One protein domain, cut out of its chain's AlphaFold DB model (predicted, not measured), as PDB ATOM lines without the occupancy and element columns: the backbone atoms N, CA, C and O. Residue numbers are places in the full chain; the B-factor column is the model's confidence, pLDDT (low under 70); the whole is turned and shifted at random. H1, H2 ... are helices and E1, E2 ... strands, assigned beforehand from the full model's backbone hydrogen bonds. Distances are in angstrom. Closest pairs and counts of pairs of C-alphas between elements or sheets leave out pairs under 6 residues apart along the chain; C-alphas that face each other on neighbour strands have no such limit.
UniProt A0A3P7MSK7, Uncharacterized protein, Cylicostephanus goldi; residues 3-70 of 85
ATOM      1  N   ILE A   3      20.926 -43.232  -6.318       61.31
ATOM      2  CA  ILE A   3      21.935 -43.553  -5.288       61.31
ATOM      3  C   ILE A   3      22.216 -42.345  -4.373       61.31
ATOM      4  O   ILE A   3      22.491 -42.507  -3.185       61.31
ATOM      5  N   PHE A   4      22.076 -41.123  -4.891       72.69
ATOM      6  CA  PHE A   4      22.467 -39.896  -4.193       72.69
ATOM      7  C   PHE A   4      21.652 -39.624  -2.920       72.69
ATOM      8  O   PHE A   4      22.224 -39.268  -1.889       72.69
ATOM      9  N   PHE A   5      20.336 -39.854  -2.944       79.69
ATOM     10  CA  PHE A   5      19.483 -39.598  -1.778       79.69
ATOM     11  C   PHE A   5      19.810 -40.534  -0.608       79.69
ATOM     12  O   PHE A   5      19.807 -40.128   0.554       79.69
ATOM     13  N   ARG A   6      20.174 -41.785  -0.912       83.12
ATOM     14  CA  ARG A   6      20.588 -42.772   0.094       83.12
ATOM     15  C   ARG A   6      21.905 -42.380   0.766       83.12
ATOM     16  O   ARG A   6      22.032 -42.533   1.978       83.12
ATOM     17  N   THR A   7      22.851 -41.819   0.013       84.00
ATOM     18  CA  THR A   7      24.118 -41.301   0.559       84.00
ATOM     19  C   THR A   7      23.890 -40.111   1.494       84.00
ATOM     20  O   THR A   7      24.484 -40.039   2.574       84.00
ATOM     21  N   PHE A   8      22.992 -39.197   1.116       83.19
ATOM     22  CA  PHE A   8      22.584 -38.083   1.973       83.19
ATOM     23  C   PHE A   8      21.936 -38.575   3.269       83.19
ATOM     24  O   PHE A   8      22.367 -38.199   4.362       83.19
ATOM     25  N   TRP A   9      20.961 -39.479   3.145       85.62
ATOM     26  CA  TRP A   9      20.299 -40.117   4.278       85.62
ATOM     27  C   TRP A   9      21.311 -40.721   5.256       85.62
ATOM     28  O   TRP A   9      21.307 -40.376   6.438       85.62
ATOM     29  N   HIS A  10      22.231 -41.548   4.747       85.75
ATOM     30  CA  HIS A  10      23.278 -42.192   5.541       85.75
ATOM     31  C   HIS A  10      24.156 -41.179   6.300       85.75
ATOM     32  O   HIS A  10      24.575 -41.428   7.431       85.75
ATOM     33  N   SER A  11      24.398 -40.008   5.708       82.88
ATOM     34  CA  SER A  11      25.196 -38.943   6.325       82.88
ATOM     35  C   SER A  11      24.464 -38.288   7.505       82.88
ATOM     36  O   SER A  11      25.077 -38.059   8.551       82.88
ATOM     37  N   ILE A  12      23.153 -38.052   7.382       82.75
ATOM     38  CA  ILE A  12      22.322 -37.448   8.441       82.75
ATOM     39  C   ILE A  12      22.117 -38.394   9.622       82.75
ATOM     40  O   ILE A  12      22.182 -37.956  10.771       82.75
ATOM     41  N   VAL A  13      21.886 -39.685   9.374       85.44
ATOM     42  CA  VAL A  13      21.716 -40.652  10.474       85.44
ATOM     43  C   VAL A  13      23.024 -41.095  11.107       85.44
ATOM     44  O   VAL A  13      23.001 -41.814  12.110       85.44
ATOM     45  N   SER A  14      24.160 -40.671  10.548       84.69
ATOM     46  CA  SER A  14      25.463 -41.028  11.086       84.69
ATOM     47  C   SER A  14      25.550 -40.661  12.577       84.69
ATOM     48  O   SER A  14      25.060 -39.603  12.992       84.69
ATOM     49  N   PRO A  15      26.202 -41.493  13.411       82.00
ATOM     50  CA  PRO A  15      26.334 -41.208  14.838       82.00
ATOM     51  C   PRO A  15      26.924 -39.821  15.108       82.00
ATOM     52  O   PRO A  15      26.479 -39.118  16.006       82.00
ATOM     53  N   LYS A  16      27.872 -39.382  14.270       79.69
ATOM     54  CA  LYS A  16      28.499 -38.057  14.365       79.69
ATOM     55  C   LYS A  16      27.490 -36.919  14.200       79.69
ATOM     56  O   LYS A  16      27.548 -35.960  14.965       79.69
ATOM     57  N   ALA A  17      26.574 -37.027  13.238       77.31
ATOM     58  CA  ALA A  17      25.526 -36.035  13.039       77.31
ATOM     59  C   ALA A  17      24.514 -36.060  14.196       77.31
ATOM     60  O   ALA A  17      24.197 -35.013  14.754       77.31
ATOM     61  N   ARG A  18      24.089 -37.245  14.654       79.00
ATOM     62  CA  ARG A  18      23.146 -37.379  15.782       79.00
ATOM     63  C   ARG A  18      23.693 -36.855  17.111       79.00
ATOM     64  O   ARG A  18      22.940 -36.284  17.892       79.00
ATOM     65  N   LEU A  19      24.999 -36.973  17.347       81.56
ATOM     66  CA  LEU A  19      25.658 -36.393  18.522       81.56
ATOM     67  C   LEU A  19      25.571 -34.859  18.566       81.56
ATOM     68  O   LEU A  19      25.766 -34.272  19.624       81.56
ATOM     69  N   THR A  20      25.300 -34.191  17.438       80.31
ATOM     70  CA  THR A  20      25.143 -32.728  17.418       80.31
ATOM     71  C   THR A  20      23.852 -32.267  18.080       80.31
ATOM     72  O   THR A  20      23.840 -31.191  18.669       80.31
ATOM     73  N   ASN A  21      22.799 -33.076  17.996       81.38
ATOM     74  CA  ASN A  21      21.509 -32.803  18.600       81.38
ATOM     75  C   ASN A  21      20.811 -34.141  18.900       81.38
ATOM     76  O   ASN A  21      20.145 -34.687  18.022       81.38
ATOM     77  N   PRO A  22      20.933 -34.675  20.127       80.56
ATOM     78  CA  PRO A  22      20.311 -35.947  20.501       80.56
ATOM     79  C   PRO A  22      18.778 -35.936  20.434       80.56
ATOM     80  O   PRO A  22      18.171 -36.992  20.275       80.56
ATOM     81  N   ALA A  23      18.156 -34.758  20.538       83.44
ATOM     82  CA  ALA A  23      16.707 -34.595  20.478       83.44
ATOM     83  C   ALA A  23      16.164 -34.589  19.039       83.44
ATOM     84  O   ALA A  23      14.947 -34.624  18.843       83.44
ATOM     85  N   ILE A  24      17.036 -34.546  18.019       84.38
ATOM     86  CA  ILE A  24      16.590 -34.515  16.628       84.38
ATOM     87  C   ILE A  24      15.935 -35.846  16.246       84.38
ATOM     88  O   ILE A  24      16.552 -36.915  16.268       84.38
ATOM     89  N   LYS A  25      14.657 -35.783  15.871       86.38
ATOM     90  CA  LYS A  25      13.925 -36.937  15.353       86.38
ATOM     91  C   LYS A  25      14.122 -37.009  13.846       86.38
ATOM     92  O   LYS A  25      13.686 -36.123  13.118       86.38
ATOM     93  N   VAL A  26      14.746 -38.087  13.386       86.31
ATOM     94  CA  VAL A  26      14.914 -38.361  11.959       86.31
ATOM     95  C   VAL A  26      14.026 -39.548  11.587       86.31
ATOM     96  O   VAL A  26      14.182 -40.634  12.139       86.31
ATOM     97  N   THR A  27      13.082 -39.338  10.672       89.06
ATOM     98  CA  THR A  27      12.156 -40.369  10.175       89.06
ATOM     99  C   THR A  27      12.356 -40.597   8.684       89.06
ATOM    100  O   THR A  27      12.608 -39.647   7.945       89.06
ATOM    101  N   THR A  28      12.195 -41.840   8.238       89.00
ATOM    102  CA  THR A  28      12.266 -42.221   6.821       89.00
ATOM    103  C   THR A  28      10.974 -42.888   6.411       89.00
ATOM    104  O   THR A  28      10.449 -43.725   7.141       89.00
ATOM    105  N   GLU A  29      10.515 -42.574   5.209       89.50
ATOM    106  CA  GLU A  29       9.408 -43.258   4.562       89.50
ATOM    107  C   GLU A  29       9.888 -43.730   3.189       89.50
ATOM    108  O   GLU A  29      10.476 -42.955   2.431       89.50
ATOM    109  N   ILE A  30       9.685 -45.010   2.884       87.94
ATOM    110  CA  ILE A  30      10.006 -45.577   1.574       87.94
ATOM    111  C   ILE A  30       8.714 -45.603   0.768       87.94
ATOM    112  O   ILE A  30       7.729 -46.205   1.189       87.94
ATOM    113  N   ARG A  31       8.729 -44.953  -0.394       88.81
ATOM    114  CA  ARG A  31       7.577 -44.826  -1.290       88.81
ATOM    115  C   ARG A  31       7.883 -45.499  -2.624       88.81
ATOM    116  O   ARG A  31       9.020 -45.475  -3.082       88.81
ATOM    117  N   ASN A  32       6.855 -46.072  -3.245       87.56
ATOM    118  CA  ASN A  32       6.897 -46.592  -4.614       87.56
ATOM    119  C   ASN A  32       5.804 -45.922  -5.461       87.56
ATOM    120  O   ASN A  32       4.899 -46.567  -5.985       87.56
ATOM    121  N   ASP A  33       5.844 -44.597  -5.524       89.81
ATOM    122  CA  ASP A  33       4.856 -43.752  -6.200       89.81
ATOM    123  C   ASP A  33       5.394 -43.129  -7.500       89.81
ATOM    124  O   ASP A  33       4.746 -42.262  -8.084       89.81
ATOM    125  N   ARG A  34       6.579 -43.573  -7.954       83.88
ATOM    126  CA  ARG A  34       7.325 -43.042  -9.112       83.88
ATOM    127  C   ARG A  34       7.618 -41.541  -9.028       83.88
ATOM    128  O   ARG A  34       7.904 -40.917 -10.048       83.88
ATOM    129  N   ARG A  35       7.536 -40.950  -7.835       85.69
ATOM    130  CA  ARG A  35       7.899 -39.550  -7.627       85.69
ATOM    131  C   ARG A  35       9.368 -39.448  -7.219       85.69
ATOM    132  O   ARG A  35       9.899 -40.384  -6.619       85.69
ATOM    133  N   PRO A  36      10.025 -38.317  -7.519       84.44
ATOM    134  CA  PRO A  36      11.368 -38.074  -7.030       84.44
ATOM    135  C   PRO A  36      11.400 -38.139  -5.498       84.44
ATOM    136  O   PRO A  36      10.450 -37.688  -4.844       84.44
ATOM    137  N   PRO A  37      12.484 -38.663  -4.901       87.06
ATOM    138  CA  PRO A  37      12.674 -38.558  -3.468       87.06
ATOM    139  C   PRO A  37      12.753 -37.084  -3.054       87.06
ATOM    140  O   PRO A  37      13.123 -36.196  -3.828       87.06
ATOM    141  N   PHE A  38      12.379 -36.821  -1.810       87.19
ATOM    142  CA  PHE A  38      12.398 -35.482  -1.247       87.19
ATOM    143  C   PHE A  38      12.772 -35.541   0.228       87.19
ATOM    144  O   PHE A  38      12.597 -36.557   0.902       87.19
ATOM    145  N   PHE A  39      13.298 -34.431   0.734       87.25
ATOM    146  CA  PHE A  39      13.680 -34.282   2.132       87.25
ATOM    147  C   PHE A  39      12.932 -33.110   2.759       87.25
ATOM    148  O   PHE A  39      12.837 -32.033   2.168       87.25
ATOM    149  N   ILE A  40      12.414 -33.318   3.970       89.75
ATOM    150  CA  ILE A  40      11.742 -32.282   4.751       89.75
ATOM    151  C   ILE A  40      12.485 -32.103   6.069       89.75
ATOM    152  O   ILE A  40      12.673 -33.063   6.813       89.75
ATOM    153  N   ALA A  41      12.851 -30.861   6.380       88.94
ATOM    154  CA  ALA A  41      13.374 -30.479   7.685       88.94
ATOM    155  C   ALA A  41      12.432 -29.475   8.346       88.94
ATOM    156  O   ALA A  41      12.099 -28.446   7.761       88.94
ATOM    157  N   THR A  42      12.013 -29.769   9.575       90.06
ATOM    158  CA  THR A  42      11.292 -28.807  10.414       90.06
ATOM    159  C   THR A  42      12.292 -28.203  11.386       90.06
ATOM    160  O   THR A  42      12.913 -28.933  12.157       90.06
ATOM    161  N   LEU A  43      12.486 -26.890  11.301       85.31
ATOM    162  CA  LEU A  43      13.382 -26.145  12.176       85.31
ATOM    163  C   LEU A  43      12.666 -25.773  13.479       85.31
ATOM    164  O   LEU A  43      11.439 -25.676  13.523       85.31
ATOM    165  N   ASP A  44      13.445 -25.514  14.523       83.69
ATOM    166  CA  ASP A  44      12.979 -24.998  15.819       83.69
ATOM    167  C   ASP A  44      12.211 -23.670  15.698       83.69
ATOM    168  O   ASP A  44      11.243 -23.439  16.414       83.69
ATOM    169  N   THR A  45      12.571 -22.844  14.713       83.25
ATOM    170  CA  THR A  45      11.860 -21.610  14.334       83.25
ATOM    171  C   THR A  45      10.438 -21.837  13.800       83.25
ATOM    172  O   THR A  45       9.752 -20.874  13.463       83.25
ATOM    173  N   GLY A  46       9.995 -23.089  13.643       83.38
ATOM    174  CA  GLY A  46       8.706 -23.451  13.044       83.38
ATOM    175  C   GLY A  46       8.710 -23.461  11.511       83.38
ATOM    176  O   GLY A  46       7.729 -23.877  10.889       83.38
ATOM    177  N   LYS A  47       9.817 -23.055  10.871       85.94
ATOM    178  CA  LYS A  47       9.970 -23.115   9.412       85.94
ATOM    179  C   LYS A  47      10.115 -24.561   8.940       85.94
ATOM    180  O   LYS A  47      10.876 -25.343   9.508       85.94
ATOM    181  N   LYS A  48       9.430 -24.894   7.846       89.94
ATOM    182  CA  LYS A  48       9.570 -26.175   7.145       89.94
ATOM    183  C   LYS A  48      10.330 -25.963   5.843       89.94
ATOM    184  O   LYS A  48       9.898 -25.193   4.991       89.94
ATOM    185  N   LEU A  49      11.454 -26.648   5.701       88.00
ATOM    186  CA  LEU A  49      12.246 -26.683   4.481       88.00
ATOM    187  C   LEU A  49      11.885 -27.943   3.702       88.00
ATOM    188  O   LEU A  49      11.961 -29.039   4.252       88.00
ATOM    189  N   HIS A  50      11.514 -27.782   2.435       88.62
ATOM    190  CA  HIS A  50      11.240 -28.887   1.524       88.62
ATOM    191  C   HIS A  50      12.263 -28.867   0.390       88.62
ATOM    192  O   HIS A  50      12.366 -27.886  -0.348       88.62
ATOM    193  N   PHE A  51      13.030 -29.943   0.270       84.31
ATOM    194  CA  PHE A  51      14.039 -30.111  -0.762       84.31
ATOM    195  C   PHE A  51      13.587 -31.188  -1.738       84.31
ATOM    196  O   PHE A  51      13.594 -32.376  -1.408       84.31
ATOM    197  N   ASN A  52      13.238 -30.763  -2.949       81.44
ATOM    198  CA  ASN A  52      13.094 -31.667  -4.082       81.44
ATOM    199  C   ASN A  52      14.495 -32.041  -4.561       81.44
ATOM    200  O   ASN A  52      15.310 -31.156  -4.829       81.44
ATOM    201  N   THR A  53      14.787 -33.336  -4.654       74.94
ATOM    202  CA  THR A  53      16.134 -33.803  -5.017       74.94
ATOM    203  C   THR A  53      16.249 -34.199  -6.484       74.94
ATOM    204  O   THR A  53      17.163 -34.931  -6.855       74.94
ATOM    205  N   ASP A  54      15.321 -33.733  -7.320       75.19
ATOM    206  CA  ASP A  54      15.330 -34.015  -8.751       75.19
ATOM    207  C   ASP A  54      16.567 -33.362  -9.390       75.19
ATOM    208  O   ASP A  54      16.802 -32.162  -9.232       75.19
ATOM    209  N   ASN A  55      17.413 -34.173 -10.028       72.50
ATOM    210  CA  ASN A  55      18.722 -33.790 -10.579       72.50
ATOM    211  C   ASN A  55      19.728 -33.148  -9.597       72.50
ATOM    212  O   ASN A  55      20.700 -32.543 -10.049       72.50
ATOM    213  N   MET A  56      19.555 -33.288  -8.277       75.81
ATOM    214  CA  MET A  56      20.482 -32.706  -7.294       75.81
ATOM    215  C   MET A  56      21.445 -33.763  -6.721       75.81
ATOM    216  O   MET A  56      20.995 -34.711  -6.067       75.81
ATOM    217  N   PRO A  57      22.771 -33.613  -6.900       80.56
ATOM    218  CA  PRO A  57      23.759 -34.442  -6.221       80.56
ATOM    219  C   PRO A  57      23.638 -34.349  -4.695       80.56
ATOM    220  O   PRO A  57      23.309 -33.303  -4.135       80.56
ATOM    221  N   ALA A  58      23.989 -35.434  -4.000       78.44
ATOM    222  CA  ALA A  58      23.929 -35.496  -2.537       78.44
ATOM    223  C   ALA A  58      24.736 -34.375  -1.862       78.44
ATOM    224  O   ALA A  58      24.320 -33.839  -0.840       78.44
ATOM    225  N   MET A  59      25.883 -34.015  -2.443       79.88
ATOM    226  CA  MET A  59      26.766 -32.992  -1.890       79.88
ATOM    227  C   MET A  59      26.130 -31.600  -1.919       79.88
ATOM    228  O   MET A  59      26.161 -30.895  -0.914       79.88
ATOM    229  N   ASP A  60      25.478 -31.239  -3.025       82.06
ATOM    230  CA  ASP A  60      24.784 -29.956  -3.160       82.06
ATOM    231  C   ASP A  60      23.648 -29.835  -2.142       82.06
ATOM    232  O   ASP A  60      23.441 -28.773  -1.552       82.06
ATOM    233  N   LEU A  61      22.947 -30.944  -1.885       81.50
ATOM    234  CA  LEU A  61      21.905 -31.011  -0.866       81.50
ATOM    235  C   LEU A  61      22.477 -30.792   0.544       81.50
ATOM    236  O   LEU A  61      21.912 -30.014   1.312       81.50
ATOM    237  N   ILE A  62      23.623 -31.406   0.866       82.50
ATOM    238  CA  ILE A  62      24.333 -31.199   2.142       82.50
ATOM    239  C   ILE A  62      24.766 -29.741   2.289       82.50
ATOM    240  O   ILE A  62      24.522 -29.135   3.331       82.50
ATOM    241  N   MET A  63      25.375 -29.160   1.254       82.75
ATOM    242  CA  MET A  63      25.848 -27.774   1.278       82.75
ATOM    243  C   MET A  63      24.692 -26.792   1.477       82.75
ATOM    244  O   MET A  63      24.765 -25.926   2.349       82.75
ATOM    245  N   ARG A  64      23.593 -26.957   0.726       84.50
ATOM    246  CA  ARG A  64      22.390 -26.120   0.863       84.50
ATOM    247  C   ARG A  64      21.759 -26.259   2.243       84.50
ATOM    248  O   ARG A  64      21.374 -25.253   2.836       84.50
ATOM    249  N   PHE A  65      21.665 -27.483   2.757       83.94
ATOM    250  CA  PHE A  65      21.132 -27.726   4.091       83.94
ATOM    251  C   PHE A  65      22.000 -27.067   5.170       83.94
ATOM    252  O   PHE A  65      21.479 -26.329   6.002       83.94
ATOM    253  N   ASN A  66      23.323 -27.238   5.103       84.50
ATOM    254  CA  ASN A  66      24.256 -26.601   6.031       84.50
ATOM    255  C   ASN A  66      24.160 -25.075   5.980       84.50
ATOM    256  O   ASN A  66      24.038 -24.451   7.031       84.50
ATOM    257  N   LYS A  67      24.121 -24.482   4.780       84.44
ATOM    258  CA  LYS A  67      23.947 -23.036   4.598       84.44
ATOM    259  C   LYS A  67      22.681 -22.516   5.281       84.44
ATOM    260  O   LYS A  67      22.724 -21.492   5.952       84.44
ATOM    261  N   LEU A  68      21.562 -23.229   5.134       83.00
ATOM    262  CA  LEU A  68      20.278 -22.850   5.737       83.00
ATOM    263  C   LEU A  68      20.263 -23.003   7.262       83.00
ATOM    264  O   LEU A  68      19.528 -22.285   7.934       83.00
ATOM    265  N   LEU A  69      21.092 -23.895   7.801       79.62
ATOM    266  CA  LEU A  69      21.330 -24.027   9.238       79.62
ATOM    267  C   LEU A  69      22.375 -23.034   9.778       79.62
ATOM    268  O   LEU A  69      22.642 -23.039  10.975       79.62
ATOM    269  N   GLY A  70      22.994 -22.212   8.922       79.62
ATOM    270  CA  GLY A  70      24.107 -21.337   9.306       79.62
ATOM    271  C   GLY A  70      25.424 -22.081   9.570       79.62
ATOM    272  O   GLY A  70      26.362 -21.501  10.114       79.62
TER     273      GLY A  70
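AT A GLANCE: This is residues 3 to 70 of the 85 residues of an uncharacterized protein of Cylicostephanus goldi (UniProt A0A3P7MSK7). Two helices, H1 and H3, meet near their first residues as a V, and a two-stranded hairpin, E1 and E2, lies alongside, with E2 nearer to H3 than E1 is. A long stretch without named elements, residues 19 to 37, runs from the short helix H2 back along the length of the domain to E1. The printed part has 68 residues, with three named helices and two named strands in the order H1, H2, E1, E2, H3; the sheet, E1 - E2, is antiparallel and the class is mixed, helices and strands. The whole is compact, with a radius of gyration of the C-alphas of 12.2 A and spans of 32 by 24 by 20 A.

HOW THE PARTS SIT: H1, residues 3 to 13, and H3, residues 58 to 68, touch, their closest C-alphas being those of Phe 4 and Ala 58, 4.9 A apart. They run the same way at a steep tilt of 44 degrees. H2, residues 15 to 18, is close to H1 but not clearly touching, with the C-alphas of Ser 11 and Ala 17 closest at 7.3 A. E1, residues 38 to 42, and E2, residues 48 to 52, form an antiparallel hairpin at 168 degrees; N 41 and O 49, 2.9 A apart, and N 51 and O 39, 2.8 A apart, are within hydrogen-bond range. H1 and E1 are only just apart, at 8.2 A. The closest C-alphas of E2 and H3 are those of Phe 51 and Leu 61, 7.9 A apart. In H1 and H3 every O i to N i+4 pair is within hydrogen-bond range; H2 is too short for such a pair.

IN THESE COORDINATES: H1 is 16.0 A long from C-alpha 3 at (21.935, -43.553, -5.288) to C-alpha 13, and H2 is 5.1 A long. E1 measures 13.5 A from C-alpha 38 at (12.398, -35.482, -1.247), and E2 13.0 A. H3 is 15.5 A long and ends with C-alpha 68 at (20.278, -22.850, 5.737).

THE WHOLE: The two C-alphas farthest apart, those of Leu 19 and Arg 34, are 33.8 A apart. The printed part has no cut; the link from H2 to E1 is long, and the other three are tight. The mean pLDDT of the printed part is 83.2, and residue 3 is under 70.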